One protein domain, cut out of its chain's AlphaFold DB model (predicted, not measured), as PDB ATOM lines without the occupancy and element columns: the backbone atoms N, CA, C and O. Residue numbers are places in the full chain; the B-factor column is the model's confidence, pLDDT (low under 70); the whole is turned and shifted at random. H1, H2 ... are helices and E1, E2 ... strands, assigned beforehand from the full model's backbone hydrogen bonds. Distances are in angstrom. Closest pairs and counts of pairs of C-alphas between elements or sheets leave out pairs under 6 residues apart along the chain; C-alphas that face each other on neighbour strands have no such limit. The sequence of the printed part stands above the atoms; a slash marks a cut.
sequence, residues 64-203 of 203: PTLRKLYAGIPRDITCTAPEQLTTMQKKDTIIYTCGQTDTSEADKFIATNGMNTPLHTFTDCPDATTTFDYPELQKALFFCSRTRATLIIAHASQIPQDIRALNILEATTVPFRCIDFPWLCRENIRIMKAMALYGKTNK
ATOM      1  N   PRO A  64     -26.676 -11.474  33.812       89.31
ATOM      2  CA  PRO A  64     -25.672 -11.035  34.783       89.31
ATOM      3  C   PRO A  64     -26.190 -11.001  36.226       89.31
ATOM      4  O   PRO A  64     -25.508 -11.481  37.133       89.31
ATOM      5  N   THR A  65     -27.407 -10.488  36.448       89.75
ATOM      6  CA  THR A  65     -28.036 -10.467  37.779       89.75
ATOM      7  C   THR A  65     -28.208 -11.881  38.331       89.75
ATOM      8  O   THR A  65     -27.880 -12.120  39.489       89.75
ATOM      9  N   LEU A  66     -28.675 -12.830  37.512       90.19
ATOM     10  CA  LEU A  66     -28.862 -14.225  37.921       90.19
ATOM     11  C   LEU A  66     -27.535 -14.888  38.311       90.19
ATOM     12  O   LEU A  66     -27.463 -15.519  39.362       90.19
ATOM     13  N   ARG A  67     -26.469 -14.689  37.525       88.75
ATOM     14  CA  ARG A  67     -25.129 -15.206  37.860       88.75
ATOM     15  C   ARG A  67     -24.593 -14.605  39.156       88.75
ATOM     16  O   ARG A  67     -24.046 -15.334  39.975       88.75
ATOM     17  N   LYS A  68     -24.785 -13.298  39.371       90.69
ATOM     18  CA  LYS A  68     -24.389 -12.626  40.617       90.69
ATOM     19  C   LYS A  68     -25.152 -13.180  41.822       90.69
ATOM     20  O   LYS A  68     -24.540 -13.430  42.854       90.69
ATOM     21  N   LEU A  69     -26.464 -13.381  41.686       90.00
ATOM     22  CA  LEU A  69     -27.286 -13.988  42.733       90.00
ATOM     23  C   LEU A  69     -26.813 -15.407  43.051       90.00
ATOM     24  O   LEU A  69     -26.676 -15.728  44.222       90.00
ATOM     25  N   TYR A  70     -26.523 -16.214  42.027       89.06
ATOM     26  CA  TYR A  70     -26.033 -17.582  42.193       89.06
ATOM     27  C   TYR A  70     -24.648 -17.642  42.853       89.06
ATOM     28  O   TYR A  70     -24.431 -18.422  43.773       89.06
ATOM     29  N   ALA A  71     -23.720 -16.774  42.443       88.56
ATOM     30  CA  ALA A  71     -22.384 -16.700  43.035       88.56
ATOM     31  C   ALA A  71     -22.397 -16.265  44.513       88.56
ATOM     32  O   ALA A  71     -21.472 -16.587  45.252       88.56
ATOM     33  N   GLY A  72     -23.433 -15.537  44.941       87.81
ATOM     34  CA  GLY A  72     -23.606 -15.088  46.323       87.81
ATOM     35  C   GLY A  72     -24.216 -16.128  47.266       87.81
ATOM     36  O   GLY A  72     -24.448 -15.808  48.430       87.81
ATOM     37  N   ILE A  73     -24.517 -17.338  46.791       85.88
ATOM     38  CA  ILE A  73     -25.153 -18.381  47.601       85.88
ATOM     39  C   ILE A  73     -24.095 -19.091  48.460       85.88
ATOM     40  O   ILE A  73     -23.112 -19.596  47.909       85.88
ATOM     41  N   PRO A  74     -24.283 -19.172  49.791       86.69
ATOM     42  CA  PRO A  74     -23.409 -19.959  50.655       86.69
ATOM     43  C   PRO A  74     -23.393 -21.438  50.252       86.69
ATOM     44  O   PRO A  74     -24.428 -22.021  49.932       86.69
ATOM     45  N   ARG A  75     -22.206 -22.053  50.278       84.00
ATOM     46  CA  ARG A  75     -22.009 -23.460  49.878       84.00
ATOM     47  C   ARG A  75     -22.492 -24.460  50.929       84.00
ATOM     48  O   ARG A  75     -22.709 -25.620  50.611       84.00
ATOM     49  N   ASP A  76     -22.644 -23.998  52.157       88.50
ATOM     50  CA  ASP A  76     -23.037 -24.736  53.353       88.50
ATOM     51  C   ASP A  76     -24.520 -24.533  53.704       88.50
ATOM     52  O   ASP A  76     -24.929 -24.746  54.843       88.50
ATOM     53  N   ILE A  77     -25.349 -24.128  52.734       87.06
ATOM     54  CA  ILE A  77     -26.797 -24.061  52.933       87.06
ATOM     55  C   ILE A  77     -27.340 -25.446  53.293       87.06
ATOM     56  O   ILE A  77     -27.165 -26.421  52.562       87.06
ATOM     57  N   THR A  78     -28.076 -25.493  54.397       86.75
ATOM     58  CA  THR A  78     -28.795 -26.676  54.852       86.75
ATOM     59  C   THR A  78     -30.279 -26.569  54.532       86.75
ATOM     60  O   THR A  78     -30.834 -25.483  54.356       86.75
ATOM     61  N   CYS A  79     -30.932 -27.724  54.477       89.75
ATOM     62  CA  CYS A  79     -32.373 -27.839  54.341       89.75
ATOM     63  C   CYS A  79     -32.954 -28.369  55.653       89.75
ATOM     64  O   CYS A  79     -32.353 -29.236  56.287       89.75
ATOM     65  N   THR A  80     -34.115 -27.862  56.047       91.94
ATOM     66  CA  THR A  80     -34.895 -28.387  57.171       91.94
ATOM     67  C   THR A  80     -36.001 -29.266  56.611       91.94
ATOM     68  O   THR A  80     -36.757 -28.824  55.741       91.94
ATOM     69  N   ALA A  81     -36.092 -30.508  57.080       90.38
ATOM     70  CA  ALA A  81     -37.131 -31.420  56.619       90.38
ATOM     71  C   ALA A  81     -38.523 -30.923  57.072       90.38
ATOM     72  O   ALA A  81     -38.624 -30.344  58.160       90.38
ATOM     73  N   PRO A  82     -39.595 -31.125  56.282       86.56
ATOM     74  CA  PRO A  82     -40.942 -30.674  56.636       86.56
ATOM     75  C   PRO A  82     -41.414 -31.122  58.028       86.56
ATOM     76  O   PRO A  82     -42.080 -30.365  58.728       86.56
ATOM     77  N   GLU A  83     -41.012 -32.315  58.461       86.94
ATOM     78  CA  GLU A  83     -41.359 -32.914  59.755       86.94
ATOM     79  C   GLU A  83     -40.684 -32.203  60.938       86.94
ATOM     80  O   GLU A  83     -41.153 -32.293  62.071       86.94
ATOM     81  N   GLN A  84     -39.581 -31.496  60.685       87.00
ATOM     82  CA  GLN A  84     -38.819 -30.743  61.687       87.00
ATOM     83  C   GLN A  84     -39.291 -29.288  61.811       87.00
ATOM     84  O   GLN A  84     -38.791 -28.540  62.654       87.00
ATOM     85  N   LEU A  85     -40.233 -28.856  60.965       85.00
ATOM     86  CA  LEU A  85     -40.748 -27.494  60.980       85.00
ATOM     87  C   LEU A  85     -41.586 -27.246  62.241       85.00
ATOM     88  O   LEU A  85     -42.413 -28.060  62.643       85.00
ATOM     89  N   THR A  86     -41.409 -26.072  62.849       79.94
ATOM     90  CA  THR A  86     -42.169 -25.683  64.044       79.94
ATOM     91  C   THR A  86     -43.673 -25.664  63.778       79.94
ATOM     92  O   THR A  86     -44.113 -25.153  62.741       79.94
ATOM     93  N   THR A  87     -44.456 -26.131  64.750       76.56
ATOM     94  CA  THR A  87     -45.921 -26.147  64.692       76.56
ATOM     95  C   THR A  87     -46.512 -24.734  64.611       76.56
ATOM     96  O   THR A  87     -45.974 -23.764  65.148       76.56
ATOM     97  N   MET A  88     -47.642 -24.606  63.909       75.94
ATOM     98  CA  MET A  88     -48.288 -23.317  63.605       75.94
ATOM     99  C   MET A  88     -49.625 -23.100  64.327       75.94
ATOM    100  O   MET A  88     -50.396 -22.224  63.946       75.94
ATOM    101  N   GLN A  89     -49.887 -23.869  65.385       76.19
ATOM    102  CA  GLN A  89     -51.149 -23.835  66.127       76.19
ATOM    103  C   GLN A  89     -51.543 -22.416  66.561       76.19
ATOM    104  O   GLN A  89     -50.699 -21.628  66.997       76.19
ATOM    105  N   LYS A  90     -52.847 -22.119  66.483       76.50
ATOM    106  CA  LYS A  90     -53.476 -20.855  66.913       76.50
ATOM    107  C   LYS A  90     -52.943 -19.586  66.239       76.50
ATOM    108  O   LYS A  90     -53.144 -18.490  66.760       76.50
ATOM    109  N   LYS A  91     -52.254 -19.703  65.103       83.25
ATOM    110  CA  LYS A  91     -51.878 -18.538  64.298       83.25
ATOM    111  C   LYS A  91     -53.016 -18.165  63.360       83.25
ATOM    112  O   LYS A  91     -53.639 -19.043  62.762       83.25
ATOM    113  N   ASP A  92     -53.230 -16.863  63.205       93.06
ATOM    114  CA  ASP A  92     -54.024 -16.338  62.101       93.06
ATOM    115  C   ASP A  92     -53.367 -16.717  60.779       93.06
ATOM    116  O   ASP A  92     -52.135 -16.775  60.670       93.06
ATOM    117  N   THR A  93     -54.192 -16.986  59.777       94.25
ATOM    118  CA  THR A  93     -53.730 -17.440  58.470       94.25
ATOM    119  C   THR A  93     -54.242 -16.519  57.376       94.25
ATOM    120  O   THR A  93     -55.320 -15.931  57.466       94.25
ATOM    121  N   ILE A  94     -53.436 -16.360  56.336       96.44
ATOM    122  CA  ILE A  94     -53.842 -15.750  55.073       96.44
ATOM    123  C   ILE A  94     -53.480 -16.748  53.990       96.44
ATOM    124  O   ILE A  94     -52.358 -17.257  53.976       96.44
ATOM    125  N   ILE A  95     -54.423 -17.033  53.100       96.12
ATOM    126  CA  ILE A  95     -54.193 -17.954  51.993       96.12
ATOM    127  C   ILE A  95     -53.711 -17.160  50.785       96.12
ATOM    128  O   ILE A  95     -54.229 -16.089  50.467       96.12
ATOM    129  N   TYR A  96     -52.724 -17.712  50.095       95.56
ATOM    130  CA  TYR A  96     -52.328 -17.285  48.769       95.56
ATOM    131  C   TYR A  96     -52.384 -18.460  47.793       95.56
ATOM    132  O   TYR A  96     -51.940 -19.568  48.107       95.56
ATOM    133  N   THR A  97     -52.904 -18.211  46.595       92.75
ATOM    134  CA  THR A  97     -52.981 -19.200  45.519       92.75
ATOM    135  C   THR A  97     -52.485 -18.609  44.201       92.75
ATOM    136  O   THR A  97     -52.640 -17.415  43.937       92.75
ATOM    137  N   CYS A  98     -51.871 -19.443  43.359       88.00
ATOM    138  CA  CYS A  98     -51.403 -19.043  42.035       88.00
ATOM    139  C   CYS A  98     -52.031 -19.935  40.957       88.00
ATOM    140  O   CYS A  98     -51.767 -21.135  40.909       88.00
ATOM    141  N   GLY A  99     -52.869 -19.354  40.097       80.00
ATOM    142  CA  GLY A  99     -53.522 -20.042  38.977       80.00
ATOM    143  C   GLY A  99     -54.687 -20.968  39.348       80.00
ATOM    144  O   GLY A  99     -55.245 -21.604  38.460       80.00
ATOM    145  N   GLN A 100     -55.066 -21.051  40.626       80.00
ATOM    146  CA  GLN A 100     -56.205 -21.832  41.119       80.00
ATOM    147  C   GLN A 100     -56.970 -21.033  42.170       80.00
ATOM    148  O   GLN A 100     -56.357 -20.371  43.005       80.00
ATOM    149  N   THR A 101     -58.298 -21.104  42.154       80.38
ATOM    150  CA  THR A 101     -59.161 -20.440  43.148       80.38
ATOM    151  C   THR A 101     -59.656 -21.389  44.237       80.38
ATOM    152  O   THR A 101     -60.203 -20.924  45.230       80.38
ATOM    153  N   ASP A 102     -59.493 -22.702  44.059       85.69
ATOM    154  CA  ASP A 102     -59.915 -23.686  45.053       85.69
ATOM    155  C   ASP A 102     -58.941 -23.717  46.240       85.69
ATOM    156  O   ASP A 102     -57.755 -24.026  46.093       85.69
ATOM    157  N   THR A 103     -59.463 -23.392  47.423       87.88
ATOM    158  CA  THR A 103     -58.740 -23.387  48.700       87.88
ATOM    159  C   THR A 103     -59.118 -24.553  49.606       87.88
ATOM    160  O   THR A 103     -58.610 -24.625  50.721       87.88
ATOM    161  N   SER A 104     -59.961 -25.486  49.158       90.06
ATOM    162  CA  SER A 104     -60.518 -26.542  50.010       90.06
ATOM    163  C   SER A 104     -59.452 -27.407  50.696       90.06
ATOM    164  O   SER A 104     -59.609 -27.794  51.857       90.06
ATOM    165  N   GLU A 105     -58.340 -27.691  50.019       89.88
ATOM    166  CA  GLU A 105     -57.195 -28.399  50.606       89.88
ATOM    167  C   GLU A 105     -56.452 -27.556  51.645       89.88
ATOM    168  O   GLU A 105     -56.032 -28.082  52.679       89.88
ATOM    169  N   ALA A 106     -56.348 -26.245  51.420       90.81
ATOM    170  CA  ALA A 106     -55.777 -25.328  52.394       90.81
ATOM    171  C   ALA A 106     -56.648 -25.201  53.636       90.81
ATOM    172  O   ALA A 106     -56.126 -25.278  54.745       90.81
ATOM    173  N   ASP A 107     -57.963 -25.115  53.475       91.38
ATOM    174  CA  ASP A 107     -58.898 -25.065  54.595       91.38
ATOM    175  C   ASP A 107     -58.823 -26.347  55.443       91.38
ATOM    176  O   ASP A 107     -58.749 -26.281  56.673       91.38
ATOM    177  N   LYS A 108     -58.730 -27.520  54.797       92.25
ATOM    178  CA  LYS A 108     -58.491 -28.802  55.485       92.25
ATOM    179  C   LYS A 108     -57.161 -28.799  56.232       92.25
ATOM    180  O   LYS A 108     -57.130 -29.140  57.412       92.25
ATOM    181  N   PHE A 109     -56.076 -28.385  55.579       90.44
ATOM    182  CA  PHE A 109     -54.755 -28.308  56.201       90.44
ATOM    183  C   PHE A 109     -54.758 -27.383  57.426       90.44
ATOM    184  O   PHE A 109     -54.192 -27.726  58.467       90.44
ATOM    185  N   ILE A 110     -55.426 -26.233  57.330       91.25
ATOM    186  CA  ILE A 110     -55.549 -25.248  58.408       91.25
ATOM    187  C   ILE A 110     -56.308 -25.833  59.598       91.25
ATOM    188  O   ILE A 110     -55.820 -25.747  60.730       91.25
ATOM    189  N   ALA A 111     -57.428 -26.509  59.342       89.94
ATOM    190  CA  ALA A 111     -58.207 -27.187  60.373       89.94
ATOM    191  C   ALA A 111     -57.413 -28.315  61.057       89.94
ATOM    192  O   ALA A 111     -57.351 -28.367  62.286       89.94
ATOM    193  N   THR A 112     -56.748 -29.185  60.288       90.00
ATOM    194  CA  THR A 112     -55.960 -30.311  60.826       90.00
ATOM    195  C   THR A 112     -54.788 -29.847  61.692       90.00
ATOM    196  O   THR A 112     -54.451 -30.503  62.673       90.00
ATOM    197  N   ASN A 113     -54.187 -28.698  61.374       87.50
ATOM    198  CA  ASN A 113     -53.061 -28.139  62.128       87.50
ATOM    199  C   ASN A 113     -53.485 -27.226  63.295       87.50
ATOM    200  O   ASN A 113     -52.626 -26.603  63.926       87.50
ATOM    201  N   GLY A 114     -54.786 -27.134  63.600       86.75
ATOM    202  CA  GLY A 114     -55.304 -26.320  64.705       86.75
ATOM    203  C   GLY A 114     -55.004 -24.828  64.545       86.75
ATOM    204  O   GLY A 114     -54.707 -24.141  65.528       86.75
ATOM    205  N   MET A 115     -54.991 -24.345  63.304       88.62
ATOM    206  CA  MET A 115     -54.790 -22.935  62.973       88.62
ATOM    207  C   MET A 115     -56.132 -22.202  62.921       88.62
ATOM    208  O   MET A 115     -57.186 -22.826  62.786       88.62
ATOM    209  N   ASN A 116     -56.103 -20.875  63.039       89.75
ATOM    210  CA  ASN A 116     -57.328 -20.087  62.941       89.75
ATOM    211  C   ASN A 116     -57.806 -20.041  61.486       89.75
ATOM    212  O   ASN A 116     -57.005 -20.151  60.550       89.75
ATOM    213  N   THR A 117     -59.110 -19.833  61.309       87.81
ATOM    214  CA  THR A 117     -59.730 -19.644  59.994       87.81
ATOM    215  C   THR A 117     -59.017 -18.547  59.194       87.81
ATOM    216  O   THR A 117     -58.651 -17.525  59.789       87.81
ATOM    217  N   PRO A 118     -58.849 -18.714  57.871       91.88
ATOM    218  CA  PRO A 118     -58.210 -17.709  57.029       91.88
ATOM    219  C   PRO A 118     -58.885 -16.346  57.147       91.88
ATOM    220  O   PRO A 118     -60.102 -16.234  57.018       91.88
ATOM    221  N   LEU A 119     -58.089 -15.297  57.348       93.06
ATOM    222  CA  LEU A 119     -58.585 -13.920  57.370       93.06
ATOM    223  C   LEU A 119     -58.954 -13.444  55.964       93.06
ATOM    224  O   LEU A 119     -59.967 -12.780  55.769       93.06
ATOM    225  N   HIS A 120     -58.107 -13.775  54.989       93.25
ATOM    226  CA  HIS A 120     -58.258 -13.391  53.592       93.25
ATOM    227  C   HIS A 120     -57.580 -14.409  52.676       93.25
ATOM    228  O   HIS A 120     -56.614 -15.069  53.070       93.25
ATOM    229  N   THR A 121     -58.059 -14.456  51.434       94.88
ATOM    230  CA  THR A 121     -57.464 -15.221  50.339       94.88
ATOM    231  C   THR A 121     -57.046 -14.263  49.234       94.88
ATOM    232  O   THR A 121     -57.821 -13.396  48.830       94.88
ATOM    233  N   PHE A 122     -55.820 -14.427  48.755       94.25
ATOM    234  CA  PHE A 122     -55.229 -13.664  47.662       94.25
ATOM    235  C   PHE A 122     -54.911 -14.613  46.511       94.25
ATOM    236  O   PHE A 122     -54.260 -15.635  46.721       94.25
ATOM    237  N   THR A 123     -55.345 -14.278  45.300       92.38
ATOM    238  CA  THR A 123     -55.171 -15.158  44.141       92.38
ATOM    239  C   THR A 123     -54.549 -14.401  42.990       92.38
ATOM    240  O   THR A 123     -55.146 -13.483  42.435       92.38
ATOM    241  N   ASP A 124     -53.357 -14.834  42.611       90.25
ATOM    242  CA  ASP A 124     -52.698 -14.386  41.398       90.25
ATOM    243  C   ASP A 124     -53.079 -15.325  40.238       90.25
ATOM    244  O   ASP A 124     -52.875 -16.538  40.319       90.25
ATOM    245  N   CYS A 125     -53.600 -14.773  39.141       84.62
ATOM    246  CA  CYS A 125     -53.931 -15.511  37.916       84.62
ATOM    247  C   CYS A 125     -52.954 -15.118  36.797       84.62
ATOM    248  O   CYS A 125     -53.249 -14.202  36.031       84.62
ATOM    249  N   PRO A 126     -51.763 -15.739  36.727       77.19
ATOM    250  CA  PRO A 126     -50.795 -15.434  35.685       77.19
ATOM    251  C   PRO A 126     -51.294 -15.913  34.318       77.19
ATOM    252  O   PRO A 126     -51.629 -17.085  34.149       77.19
ATOM    253  N   ASP A 127     -51.272 -15.027  33.325       70.12
ATOM    254  CA  ASP A 127     -51.428 -15.428  31.929       70.12
ATOM    255  C   ASP A 127     -50.171 -16.180  31.469       70.12
ATOM    256  O   ASP A 127     -49.047 -15.732  31.703       70.12
ATOM    257  N   ALA A 128     -50.348 -17.296  30.755       60.75
ATOM    258  CA  ALA A 128     -49.263 -18.199  30.347       60.75
ATOM    259  C   ALA A 128     -48.146 -17.544  29.501       60.75
ATOM    260  O   ALA A 128     -47.086 -18.135  29.300       60.75
ATOM    261  N   THR A 129     -48.377 -16.342  28.971       54.75
ATOM    262  CA  THR A 129     -47.514 -15.672  27.990       54.75
ATOM    263  C   THR A 129     -46.728 -14.489  28.549       54.75
ATOM    264  O   THR A 129     -45.875 -13.952  27.840       54.75
ATOM    265  N   THR A 130     -46.971 -14.065  29.795       57.41
ATOM    266  CA  THR A 130     -46.366 -12.839  30.334       57.41
ATOM    267  C   THR A 130     -45.517 -13.078  31.569       57.41
ATOM    268  O   THR A 130     -45.731 -13.969  32.385       57.41
ATOM    269  N   THR A 131     -44.491 -12.243  31.698       64.44
ATOM    270  CA  THR A 131     -43.708 -12.156  32.921       64.44
ATOM    271  C   THR A 131     -44.581 -11.607  34.043       64.44
ATOM    272  O   THR A 131     -45.059 -10.480  33.934       64.44
ATOM    273  N   PHE A 132     -44.757 -12.391  35.103       76.12
ATOM    274  CA  PHE A 132     -45.698 -12.104  36.176       76.12
ATOM    275  C   PHE A 132     -44.990 -11.581  37.436       76.12
ATOM    276  O   PHE A 132     -43.972 -12.130  37.861       76.12
ATOM    277  N   ASP A 133     -45.520 -10.509  38.028       84.81
ATOM    278  CA  ASP A 133     -44.877  -9.766  39.128       84.81
ATOM    279  C   ASP A 133     -45.527 -10.014  40.506       84.81
ATOM    280  O   ASP A 133     -45.227  -9.323  41.485       84.81
ATOM    281  N   TYR A 134     -46.390 -11.031  40.578       90.31
ATOM    282  CA  TYR A 134     -47.027 -11.552  41.793       90.31
ATOM    283  C   TYR A 134     -47.658 -10.490  42.706       90.31
ATOM    284  O   TYR A 134     -47.352 -10.455  43.902       90.31
ATOM    285  N   PRO A 135     -48.486  -9.570  42.172       91.44
ATOM    286  CA  PRO A 135     -49.025  -8.463  42.951       91.44
ATOM    287  C   PRO A 135     -49.863  -8.928  44.144       91.44
ATOM    288  O   PRO A 135     -49.752  -8.326  45.215       91.44
ATOM    289  N   GLU A 136     -50.661  -9.991  44.003       93.75
ATOM    290  CA  GLU A 136     -51.479 -10.500  45.105       93.75
ATOM    291  C   GLU A 136     -50.628 -11.208  46.160       93.75
ATOM    292  O   GLU A 136     -50.892 -11.036  47.349       93.75
ATOM    293  N   LEU A 137     -49.535 -11.883  45.783       94.12
ATOM    294  CA  LEU A 137     -48.558 -12.386  46.759       94.12
ATOM    295  C   LEU A 137     -47.954 -11.250  47.594       94.12
ATOM    296  O   LEU A 137     -47.824 -11.372  48.815       94.12
ATOM    297  N   GLN A 138     -47.591 -10.128  46.962       93.94
ATOM    298  CA  GLN A 138     -47.014  -8.991  47.691       93.94
ATOM    299  C   GLN A 138     -48.029  -8.389  48.673       93.94
ATOM    300  O   GLN A 138     -47.671  -8.052  49.804       93.94
ATOM    301  N   LYS A 139     -49.300  -8.291  48.264       94.81
ATOM    302  CA  LYS A 139     -50.398  -7.851  49.137       94.81
ATOM    303  C   LYS A 139     -50.633  -8.839  50.277       94.81
ATOM    304  O   LYS A 139     -50.709  -8.409  51.425       94.81
ATOM    305  N   ALA A 140     -50.669 -10.141  50.000       95.69
ATOM    306  CA  ALA A 140     -50.828 -11.179  51.017       95.69
ATOM    307  C   ALA A 140     -49.745 -11.064  52.096       95.69
ATOM    308  O   ALA A 140     -50.051 -11.041  53.288       95.69
ATOM    309  N   LEU A 141     -48.485 -10.891  51.687       95.25
ATOM    310  CA  LEU A 141     -47.358 -10.672  52.595       95.25
ATOM    311  C   LEU A 141     -47.481  -9.371  53.397       95.25
ATOM    312  O   LEU A 141     -47.179  -9.361  54.593       95.25
ATOM    313  N   PHE A 142     -47.949  -8.288  52.771       94.88
ATOM    314  CA  PHE A 142     -48.225  -7.030  53.468       94.88
ATOM    315  C   PHE A 142     -49.264  -7.223  54.580       94.88
ATOM    316  O   PHE A 142     -49.022  -6.822  55.722       94.88
ATOM    317  N   PHE A 143     -50.387  -7.877  54.276       94.56
ATOM    318  CA  PHE A 143     -51.425  -8.142  55.270       94.56
ATOM    319  C   PHE A 143     -50.943  -9.108  56.353       94.56
ATOM    320  O   PHE A 143     -51.161  -8.822  57.527       94.56
ATOM    321  N   CYS A 144     -50.188 -10.158  56.003       95.00
ATOM    322  CA  CYS A 144     -49.582 -11.064  56.985       95.00
ATOM    323  C   CYS A 144     -48.698 -10.311  57.980       95.00
ATOM    324  O   CYS A 144     -48.784 -10.526  59.186       95.00
ATOM    325  N   SER A 145     -47.868  -9.383  57.493       93.12
ATOM    326  CA  SER A 145     -47.001  -8.585  58.361       93.12
ATOM    327  C   SER A 145     -47.789  -7.678  59.310       93.12
ATOM    328  O   SER A 145     -47.316  -7.410  60.415       93.12
ATOM    329  N   ARG A 146     -48.960  -7.180  58.896       90.88
ATOM    330  CA  ARG A 146     -49.815  -6.293  59.703       90.88
ATOM    331  C   ARG A 146     -50.600  -7.054  60.763       90.88
ATOM    332  O   ARG A 146     -50.691  -6.586  61.893       90.88
ATOM    333  N   THR A 147     -51.145  -8.212  60.406       91.88
ATOM    334  CA  THR A 147     -51.955  -9.050  61.304       91.88
ATOM    335  C   THR A 147     -51.116 -10.036  62.112       91.88
ATOM    336  O   THR A 147     -51.638 -10.689  63.004       91.88
ATOM    337  N   ARG A 148     -49.809 -10.142  61.824       91.75
ATOM    338  CA  ARG A 148     -48.919 -11.204  62.331       91.75
ATOM    339  C   ARG A 148     -49.417 -12.610  61.968       91.75
ATOM    340  O   ARG A 148     -49.096 -13.578  62.658       91.75
ATOM    341  N   ALA A 149     -50.171 -12.713  60.875       93.06
ATOM    342  CA  ALA A 149     -50.630 -13.976  60.329       93.06
ATOM    343  C   ALA A 149     -49.492 -14.734  59.634       93.06
ATOM    344  O   ALA A 149     -48.471 -14.166  59.230       93.06
ATOM    345  N   THR A 150     -49.694 -16.037  59.480       93.50
ATOM    346  CA  THR A 150     -48.834 -16.897  58.668       93.50
ATOM    347  C   THR A 150     -49.418 -17.041  57.271       93.50
ATOM    348  O   THR A 150     -50.622 -17.248  57.116       93.50
ATOM    349  N   LEU A 151     -48.563 -16.953  56.256       95.62
ATOM    350  CA  LEU A 151     -48.978 -17.156  54.875       95.62
ATOM    351  C   LEU A 151     -49.068 -18.657  54.566       95.62
ATOM    352  O   LEU A 151     -48.099 -19.397  54.750       95.62
ATOM    353  N   ILE A 152     -50.210 -19.090  54.049       95.06
ATOM    354  CA  ILE A 152     -50.436 -20.442  53.543       95.06
ATOM    355  C   ILE A 152     -50.511 -20.374  52.021       95.06
ATOM    356  O   ILE A 152     -51.441 -19.801  51.463       95.06
ATOM    357  N   ILE A 153     -49.525 -20.951  51.343       94.88
ATOM    358  CA  ILE A 153     -49.515 -21.101  49.890       94.88
ATOM    359  C   ILE A 153     -50.244 -22.408  49.577       94.88
ATOM    360  O   ILE A 153     -49.708 -23.487  49.838       94.88
ATOM    361  N   ALA A 154     -51.473 -22.312  49.070       93.19
ATOM    362  CA  ALA A 154     -52.268 -23.500  48.751       93.19
ATOM    363  C   ALA A 154     -51.727 -24.218  47.513       93.19
ATOM    364  O   ALA A 154     -51.569 -25.429  47.530       93.19
ATOM    365  N   HIS A 155     -51.407 -23.432  46.481       88.88
ATOM    366  CA  HIS A 155     -50.931 -23.917  45.190       88.88
ATOM    367  C   HIS A 155     -49.700 -23.123  44.778       88.88
ATOM    368  O   HIS A 155     -49.802 -21.933  44.452       88.88
ATOM    369  N   ALA A 156     -48.532 -23.758  44.817       81.75
ATOM    370  CA  ALA A 156     -47.270 -23.129  44.462       81.75
ATOM    371  C   ALA A 156     -47.032 -23.091  42.952       81.75
ATOM    372  O   ALA A 156     -46.372 -22.160  42.497       81.75
ATOM    373  N   SER A 157     -47.577 -24.034  42.173       81.06
ATOM    374  CA  SER A 157     -47.484 -24.069  40.701       81.06
ATOM    375  C   SER A 157     -46.068 -23.716  40.188       81.06
ATOM    376  O   SER A 157     -45.134 -24.504  40.326       81.06
ATOM    377  N   GLN A 158     -45.875 -22.508  39.649       83.75
ATOM    378  CA  GLN A 158     -44.613 -22.008  39.091       83.75
ATOM    379  C   GLN A 158     -43.633 -21.380  40.106       83.75
ATOM    380  O   GLN A 158     -42.459 -21.184  39.782       83.75
ATOM    381  N   ILE A 159     -44.072 -21.087  41.333       88.69
ATOM    382  CA  ILE A 159     -43.283 -20.398  42.371       88.69
ATOM    383  C   ILE A 159     -41.937 -21.078  42.652       88.69
ATOM    384  O   ILE A 159     -40.937 -20.358  42.705       88.69
ATOM    385  N   PRO A 160     -41.835 -22.418  42.797       89.44
ATOM    386  CA  PRO A 160     -40.566 -23.058  43.151       89.44
ATOM    387  C   PRO A 160     -39.451 -22.844  42.118       89.44
ATOM    388  O   PRO A 160     -38.280 -22.991  42.453       89.44
ATOM    389  N   GLN A 161     -39.800 -22.511  40.869       88.19
ATOM    390  CA  GLN A 161     -38.858 -22.285  39.767       88.19
ATOM    391  C   GLN A 161     -38.744 -20.807  39.363       88.19
ATOM    392  O   GLN A 161     -37.895 -20.451  38.536       88.19
ATOM    393  N   ASP A 162     -39.580 -19.932  39.927       90.00
ATOM    394  CA  ASP A 162     -39.586 -18.508  39.614       90.00
ATOM    395  C   ASP A 162     -38.758 -17.708  40.625       90.00
ATOM    396  O   ASP A 162     -39.169 -17.426  41.751       90.00
ATOM    397  N   ILE A 163     -37.584 -17.260  40.179       91.12
ATOM    398  CA  ILE A 163     -36.657 -16.457  40.982       91.12
ATOM    399  C   ILE A 163     -37.302 -15.179  41.529       91.12
ATOM    400  O   ILE A 163     -36.904 -14.717  42.598       91.12
ATOM    401  N   ARG A 164     -38.292 -14.590  40.848       89.81
ATOM    402  CA  ARG A 164     -38.975 -13.386  41.347       89.81
ATOM    403  C   ARG A 164     -39.832 -13.707  42.557       89.81
ATOM    404  O   ARG A 164     -39.691 -13.031  43.571       89.81
ATOM    405  N   ALA A 165     -40.657 -14.749  42.471       91.44
ATOM    406  CA  ALA A 165     -41.488 -15.192  43.585       91.44
ATOM    407  C   ALA A 165     -40.621 -15.595  44.788       91.44
ATOM    408  O   ALA A 165     -40.899 -15.208  45.921       91.44
ATOM    409  N   LEU A 166     -39.503 -16.283  44.540       93.06
ATOM    410  CA  LEU A 166     -38.560 -16.652  45.598       93.06
ATOM    411  C   LEU A 166     -37.867 -15.427  46.215       93.06
ATOM    412  O   LEU A 166     -37.717 -15.372  47.431       93.06
ATOM    413  N   ASN A 167     -37.496 -14.416  45.420       92.06
ATOM    414  CA  ASN A 167     -36.975 -13.145  45.943       92.06
ATOM    415  C   ASN A 167     -38.010 -12.427  46.818       92.06
ATOM    416  O   ASN A 167     -37.653 -11.874  47.858       92.06
ATOM    417  N   ILE A 168     -39.277 -12.440  46.397       92.50
ATOM    418  CA  ILE A 168     -40.397 -11.852  47.132       92.50
ATOM    419  C   ILE A 168     -40.551 -12.517  48.509       92.50
ATOM    420  O   ILE A 168     -40.582 -11.837  49.536       92.50
ATOM    421  N   LEU A 169     -40.584 -13.850  48.535       93.50
ATOM    422  CA  LEU A 169     -40.709 -14.650  49.757       93.50
ATOM    423  C   LEU A 169     -39.464 -14.574  50.656       93.50
ATOM    424  O   LEU A 169     -39.575 -14.616  51.879       93.50
ATOM    425  N   GLU A 170     -38.267 -14.451  50.080       92.75
ATOM    426  CA  GLU A 170     -37.025 -14.332  50.851       92.75
ATOM    427  C   GLU A 170     -36.900 -12.970  51.548       92.75
ATOM    428  O   GLU A 170     -36.394 -12.899  52.672       92.75
ATOM    429  N   ALA A 171     -37.368 -11.897  50.900       90.75
ATOM    430  CA  ALA A 171     -37.253 -10.525  51.396       90.75
ATOM    431  C   ALA A 171     -38.124 -10.234  52.631       90.75
ATOM    432  O   ALA A 171     -37.915  -9.227  53.305       90.75
ATOM    433  N   THR A 172     -39.097 -11.094  52.936       88.75
ATOM    434  CA  THR A 172     -40.017 -10.921  54.063       88.75
ATOM    435  C   THR A 172     -39.586 -11.707  55.307       88.75
ATOM    436  O   THR A 172     -38.911 -12.737  55.236       88.75
ATOM    437  N   THR A 173     -40.001 -11.246  56.485       89.25
ATOM    438  CA  THR A 173     -39.899 -11.998  57.751       89.25
ATOM    439  C   THR A 173     -41.162 -12.799  58.059       89.25
ATOM    440  O   THR A 173     -41.200 -13.514  59.057       89.25
ATOM    441  N   VAL A 174     -42.201 -12.670  57.231       92.06
ATOM    442  CA  VAL A 174     -43.465 -13.391  57.394       92.06
ATOM    443  C   VAL A 174     -43.199 -14.899  57.325       92.06
ATOM    444  O   VAL A 174     -42.573 -15.363  56.365       92.06
ATOM    445  N   PRO A 175     -43.650 -15.681  58.324       92.00
ATOM    446  CA  PRO A 175     -43.610 -17.127  58.222       92.00
ATOM    447  C   PRO A 175     -44.547 -17.570  57.096       92.00
ATOM    448  O   PRO A 175     -45.625 -17.000  56.911       92.00
ATOM    449  N   PHE A 176     -44.146 -18.594  56.350       93.50
ATOM    450  CA  PHE A 176     -45.005 -19.180  55.332       93.50
ATOM    451  C   PHE A 176     -44.783 -20.682  55.191       93.50
ATOM    452  O   PHE A 176     -43.702 -21.209  55.494       93.50
ATOM    453  N   ARG A 177     -45.826 -21.362  54.717       91.94
ATOM    454  CA  ARG A 177     -45.813 -22.778  54.350       91.94
ATOM    455  C   ARG A 177     -46.540 -22.970  53.036       91.94
ATOM    456  O   ARG A 177     -47.496 -22.261  52.747       91.94
ATOM    457  N   CYS A 178     -46.079 -23.947  52.280       93.12
ATOM    458  CA  CYS A 178     -46.698 -24.394  51.052       93.12
ATOM    459  C   CYS A 178     -47.255 -25.800  51.268       93.12
ATOM    460  O   CYS A 178     -46.576 -26.638  51.861       93.12
ATOM    461  N   ILE A 179     -48.504 -26.024  50.863       91.56
ATOM    462  CA  ILE A 179     -49.216 -27.276  51.145       91.56
ATOM    463  C   ILE A 179     -48.902 -28.329  50.085       91.56
ATOM    464  O   ILE A 179     -48.557 -29.457  50.428       91.56
ATOM    465  N   ASP A 180     -48.967 -27.949  48.810       89.88
ATOM    466  CA  ASP A 180     -48.688 -28.823  47.666       89.88
ATOM    467  C   ASP A 180     -47.186 -29.087  47.461       89.88
ATOM    468  O   ASP A 180     -46.797 -30.067  46.826       89.88
ATOM    469  N   PHE A 181     -46.321 -28.252  48.043       91.50
ATOM    470  CA  PHE A 181     -44.875 -28.448  48.041       91.50
ATOM    471  C   PHE A 181     -44.243 -28.072  49.401       91.50
ATOM    472  O   PHE A 181     -43.677 -26.986  49.549       91.50
ATOM    473  N   PRO A 182     -44.268 -28.975  50.405       90.62
ATOM    474  CA  PRO A 182     -43.857 -28.684  51.791       90.62
ATOM    475  C   PRO A 182     -42.427 -28.157  51.974       90.62
ATOM    476  O   PRO A 182     -42.134 -27.461  52.948       90.62
ATOM    477  N   TRP A 183     -41.529 -28.454  51.031       91.75
ATOM    478  CA  TRP A 183     -40.161 -27.934  51.027       91.75
ATOM    479  C   TRP A 183     -40.087 -26.430  50.721       91.75
ATOM    480  O   TRP A 183     -39.097 -25.793  51.081       91.75
ATOM    481  N   LEU A 184     -41.115 -25.834  50.100       93.62
ATOM    482  CA  LEU A 184     -41.236 -24.384  49.934       93.62
ATOM    483  C   LEU A 184     -41.746 -23.763  51.239       93.62
ATOM    484  O   LEU A 184     -42.930 -23.493  51.442       93.62
ATOM    485  N   CYS A 185     -40.804 -23.509  52.134       92.62
ATOM    486  CA  CYS A 185     -41.036 -22.853  53.411       92.62
ATOM    487  C   CYS A 185     -39.984 -21.767  53.665       92.62
ATOM    488  O   CYS A 185     -39.003 -21.624  52.925       92.62
ATOM    489  N   ARG A 186     -40.187 -20.975  54.723       91.44
ATOM    490  CA  ARG A 186     -39.311 -19.842  55.050       91.44
ATOM    491  C   ARG A 186     -37.869 -20.261  55.324       91.44
ATOM    492  O   ARG A 186     -36.947 -19.534  54.949       91.44
ATOM    493  N   GLU A 187     -37.699 -21.399  55.977       91.81
ATOM    494  CA  GLU A 187     -36.435 -21.994  56.398       91.81
ATOM    495  C   GLU A 187     -35.629 -22.468  55.184       91.81
ATOM    496  O   GLU A 187     -34.422 -22.255  55.110       91.81
ATOM    497  N   ASN A 188     -36.321 -23.002  54.178       93.38
ATOM    498  CA  ASN A 188     -35.709 -23.566  52.979       93.38
ATOM    499  C   ASN A 188     -35.670 -22.585  51.797       93.38
ATOM    500  O   ASN A 188     -35.167 -22.924  50.727       93.38
ATOM    501  N   ILE A 189     -36.156 -21.349  51.942       92.62
ATOM    502  CA  ILE A 189     -36.294 -20.437  50.794       92.62
ATOM    503  C   ILE A 189     -34.969 -20.186  50.058       92.62
ATOM    504  O   ILE A 189     -34.942 -20.086  48.832       92.62
ATOM    505  N   ARG A 190     -33.852 -20.150  50.794       90.94
ATOM    506  CA  ARG A 190     -32.518 -19.947  50.215       90.94
ATOM    507  C   ARG A 190     -32.057 -21.143  49.385       90.94
ATOM    508  O   ARG A 190     -31.522 -20.933  48.298       90.94
ATOM    509  N   ILE A 191     -32.295 -22.375  49.849       92.12
ATOM    510  CA  ILE A 191     -31.951 -23.577  49.077       92.12
ATOM    511  C   ILE A 191     -32.859 -23.717  47.853       92.12
ATOM    512  O   ILE A 191     -32.371 -23.979  46.757       92.12
ATOM    513  N   MET A 192     -34.154 -23.419  48.002       92.62
ATOM    514  CA  MET A 192     -35.105 -23.389  46.886       92.62
ATOM    515  C   MET A 192     -34.649 -22.425  45.791       92.62
ATOM    516  O   MET A 192     -34.571 -22.788  44.615       92.62
ATOM    517  N   LYS A 193     -34.252 -21.215  46.187       92.38
ATOM    518  CA  LYS A 193     -33.691 -20.211  45.281       92.38
ATOM    519  C   LYS A 193     -32.394 -20.674  44.624       92.38
ATOM    520  O   LYS A 193     -32.212 -20.429  43.433       92.38
ATOM    521  N   ALA A 194     -31.516 -21.356  45.356       91.19
ATOM    522  CA  ALA A 194     -30.282 -21.908  44.806       91.19
ATOM    523  C   ALA A 194     -30.542 -22.939  43.706       91.19
ATOM    524  O   ALA A 194     -29.961 -22.834  42.625       91.19
ATOM    525  N   MET A 195     -31.462 -23.876  43.942       90.81
ATOM    526  CA  MET A 195     -31.841 -24.890  42.953       90.81
ATOM    527  C   MET A 195     -32.454 -24.260  41.699       90.81
ATOM    528  O   MET A 195     -32.074 -24.605  40.578       90.81
ATOM    529  N   ALA A 196     -33.355 -23.290  41.875       91.62
ATOM    530  CA  ALA A 196     -33.962 -22.581  40.755       91.62
ATOM    531  C   ALA A 196     -32.918 -21.781  39.950       91.62
ATOM    532  O   ALA A 196     -32.945 -21.776  38.717       91.62
ATOM    533  N   LEU A 197     -31.955 -21.137  40.622       91.50
ATOM    534  CA  LEU A 197     -30.866 -20.407  39.962       91.50
ATOM    535  C   LEU A 197     -29.923 -21.347  39.208       91.50
ATOM    536  O   LEU A 197     -29.550 -21.035  38.076       91.50
ATOM    537  N   TYR A 198     -29.583 -22.502  39.784       88.31
ATOM    538  CA  TYR A 198     -28.781 -23.532  39.120       88.31
ATOM    539  C   TYR A 198     -29.429 -23.963  37.797       88.31
ATOM    540  O   TYR A 198     -28.794 -23.915  36.743       88.31
ATOM    541  N   GLY A 199     -30.731 -24.271  37.821       86.12
ATOM    542  CA  GLY A 199     -31.483 -24.678  36.630       86.12
ATOM    543  C   GLY A 199     -31.620 -23.599  35.546       86.12
ATOM    544  O   GLY A 199     -31.952 -23.929  34.409       86.12
ATOM    545  N   LYS A 200     -31.381 -22.322  35.874       84.88
ATOM    546  CA  LYS A 200     -31.429 -21.183  34.935       84.88
ATOM    547  C   LYS A 200     -30.054 -20.733  34.442       84.88
ATOM    548  O   LYS A 200     -29.988 -20.041  33.434       84.88
ATOM    549  N   THR A 201     -28.984 -21.046  35.172       78.38
ATOM    550  CA  THR A 201     -27.620 -20.578  34.869       78.38
ATOM    551  C   THR A 201     -26.749 -21.634  34.194       78.38
ATOM    552  O   THR A 201     -25.807 -21.249  33.508       78.38
ATOM    553  N   ASN A 202     -27.084 -22.923  34.344       67.88
ATOM    554  CA  ASN A 202     -26.356 -24.061  33.766       67.88
ATOM    555  C   ASN A 202     -27.137 -24.804  32.660       67.88
ATOM    556  O   ASN A 202     -26.840 -25.961  32.371       67.88
ATOM    557  N   LYS A 203     -28.145 -24.155  32.069       55.50
ATOM    558  CA  LYS A 203     -28.767 -24.561  30.800       55.50
ATOM    559  C   LYS A 203     -28.257 -23.653  29.694       55.50
ATOM    560  O   LYS A 203     -28.063 -24.171  28.579       55.50
TER     561      LYS A 203
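Overview. This is residues 64 to 203 of the 203 residues of an uncharacterized protein of Bacteroides sp. 43_108 (UniProt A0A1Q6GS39). A small parallel sheet of four strands has one helix over each face, H3 on one and H2 on the other, and a second group of helices makes the other end of the domain: H4 and H5 pack side by side, and H1 packs across H5. A long stretch with no named element, residues 72 to 92, runs along the outside from H1 to the sheet. The printed part has 140 residues, with five named helices and four named strands in the order H1 E1 H2 E2 H3 E3 H4 E4 H5; the sheet's order is E2 E1 E3 E4, and the class is mixed. The whole is compact, with a radius of gyration of the C-alphas of 15.0 A and spans of 43 by 36 by 25 A.

Along the chain. H1, residues 64 to 71, begins with C-alpha 64 at (-25.672, -11.035, 34.783). E1 is residues 93 to 98, 16.7 A long, with C-alpha 93 at (-53.730, -17.440, 58.470). H2 is residues 104 to 112, 12.3 A, and E2 is residues 118 to 124, 16.9 A. H3, residues 135 to 147, is 18.6 A long, and E3, residues 150 to 155, 15.3 A. H4 is residues 163 to 170, 10.1 A, and E4 is residues 176 to 178, 7.0 A. H5, residues 189 to 201, is 18.1 A long and ends with C-alpha 201 at (-27.620, -20.578, 34.869).

Arrangement. In the sheet, E2 and E1 are parallel at 16 degrees, with N 95 and O 120 2.9 A apart, within hydrogen-bond range. E1 and E3 are parallel at 29 degrees, with N 96 and O 152 at 2.8 A. E3 and the edge strand E4 are parallel at 19 degrees, with N 153 and O 177 at 2.8 A. E1, H2, E2 and E3, H4, E4 are strand-helix-strand units, parallel neighbour strands with a helix between; E2, H3, E3 is a split unit, with E1 between its strands. Each of these crossovers is right-handed. The sheet and the helices on its two faces make three layers: H3 is on one face at a height over the sheet of 8.3 A, along the strands, and H2 is on the opposite face at a height over the sheet of 8.9 A. The closest C-alphas of H2 and E3, those of Ala 106 and Ala 154, are 5.4 A apart. H4 touches H5 at a shallow tilt of 14 degrees, opposite ways, closest at the C-alphas of Leu 166 and Lys 193, 6.0 A. H1 touches H5 at a steep tilt of 54 degrees, closest at the C-alphas of Tyr 70 and Leu 197, 6.0 A. In H1 to H5 every O i to N i+4 pair is within hydrogen-bond range.

Size, cuts and confidence. The C-alphas farthest apart, those of Pro 64 and Gly 114, are 44.8 A apart. The printed part has no cut, and the link from H1 to E1, 21 residues, is long. Mean pLDDT of the printed part is 88.2; residues 128 to 131 and 202 to 203 are under 70.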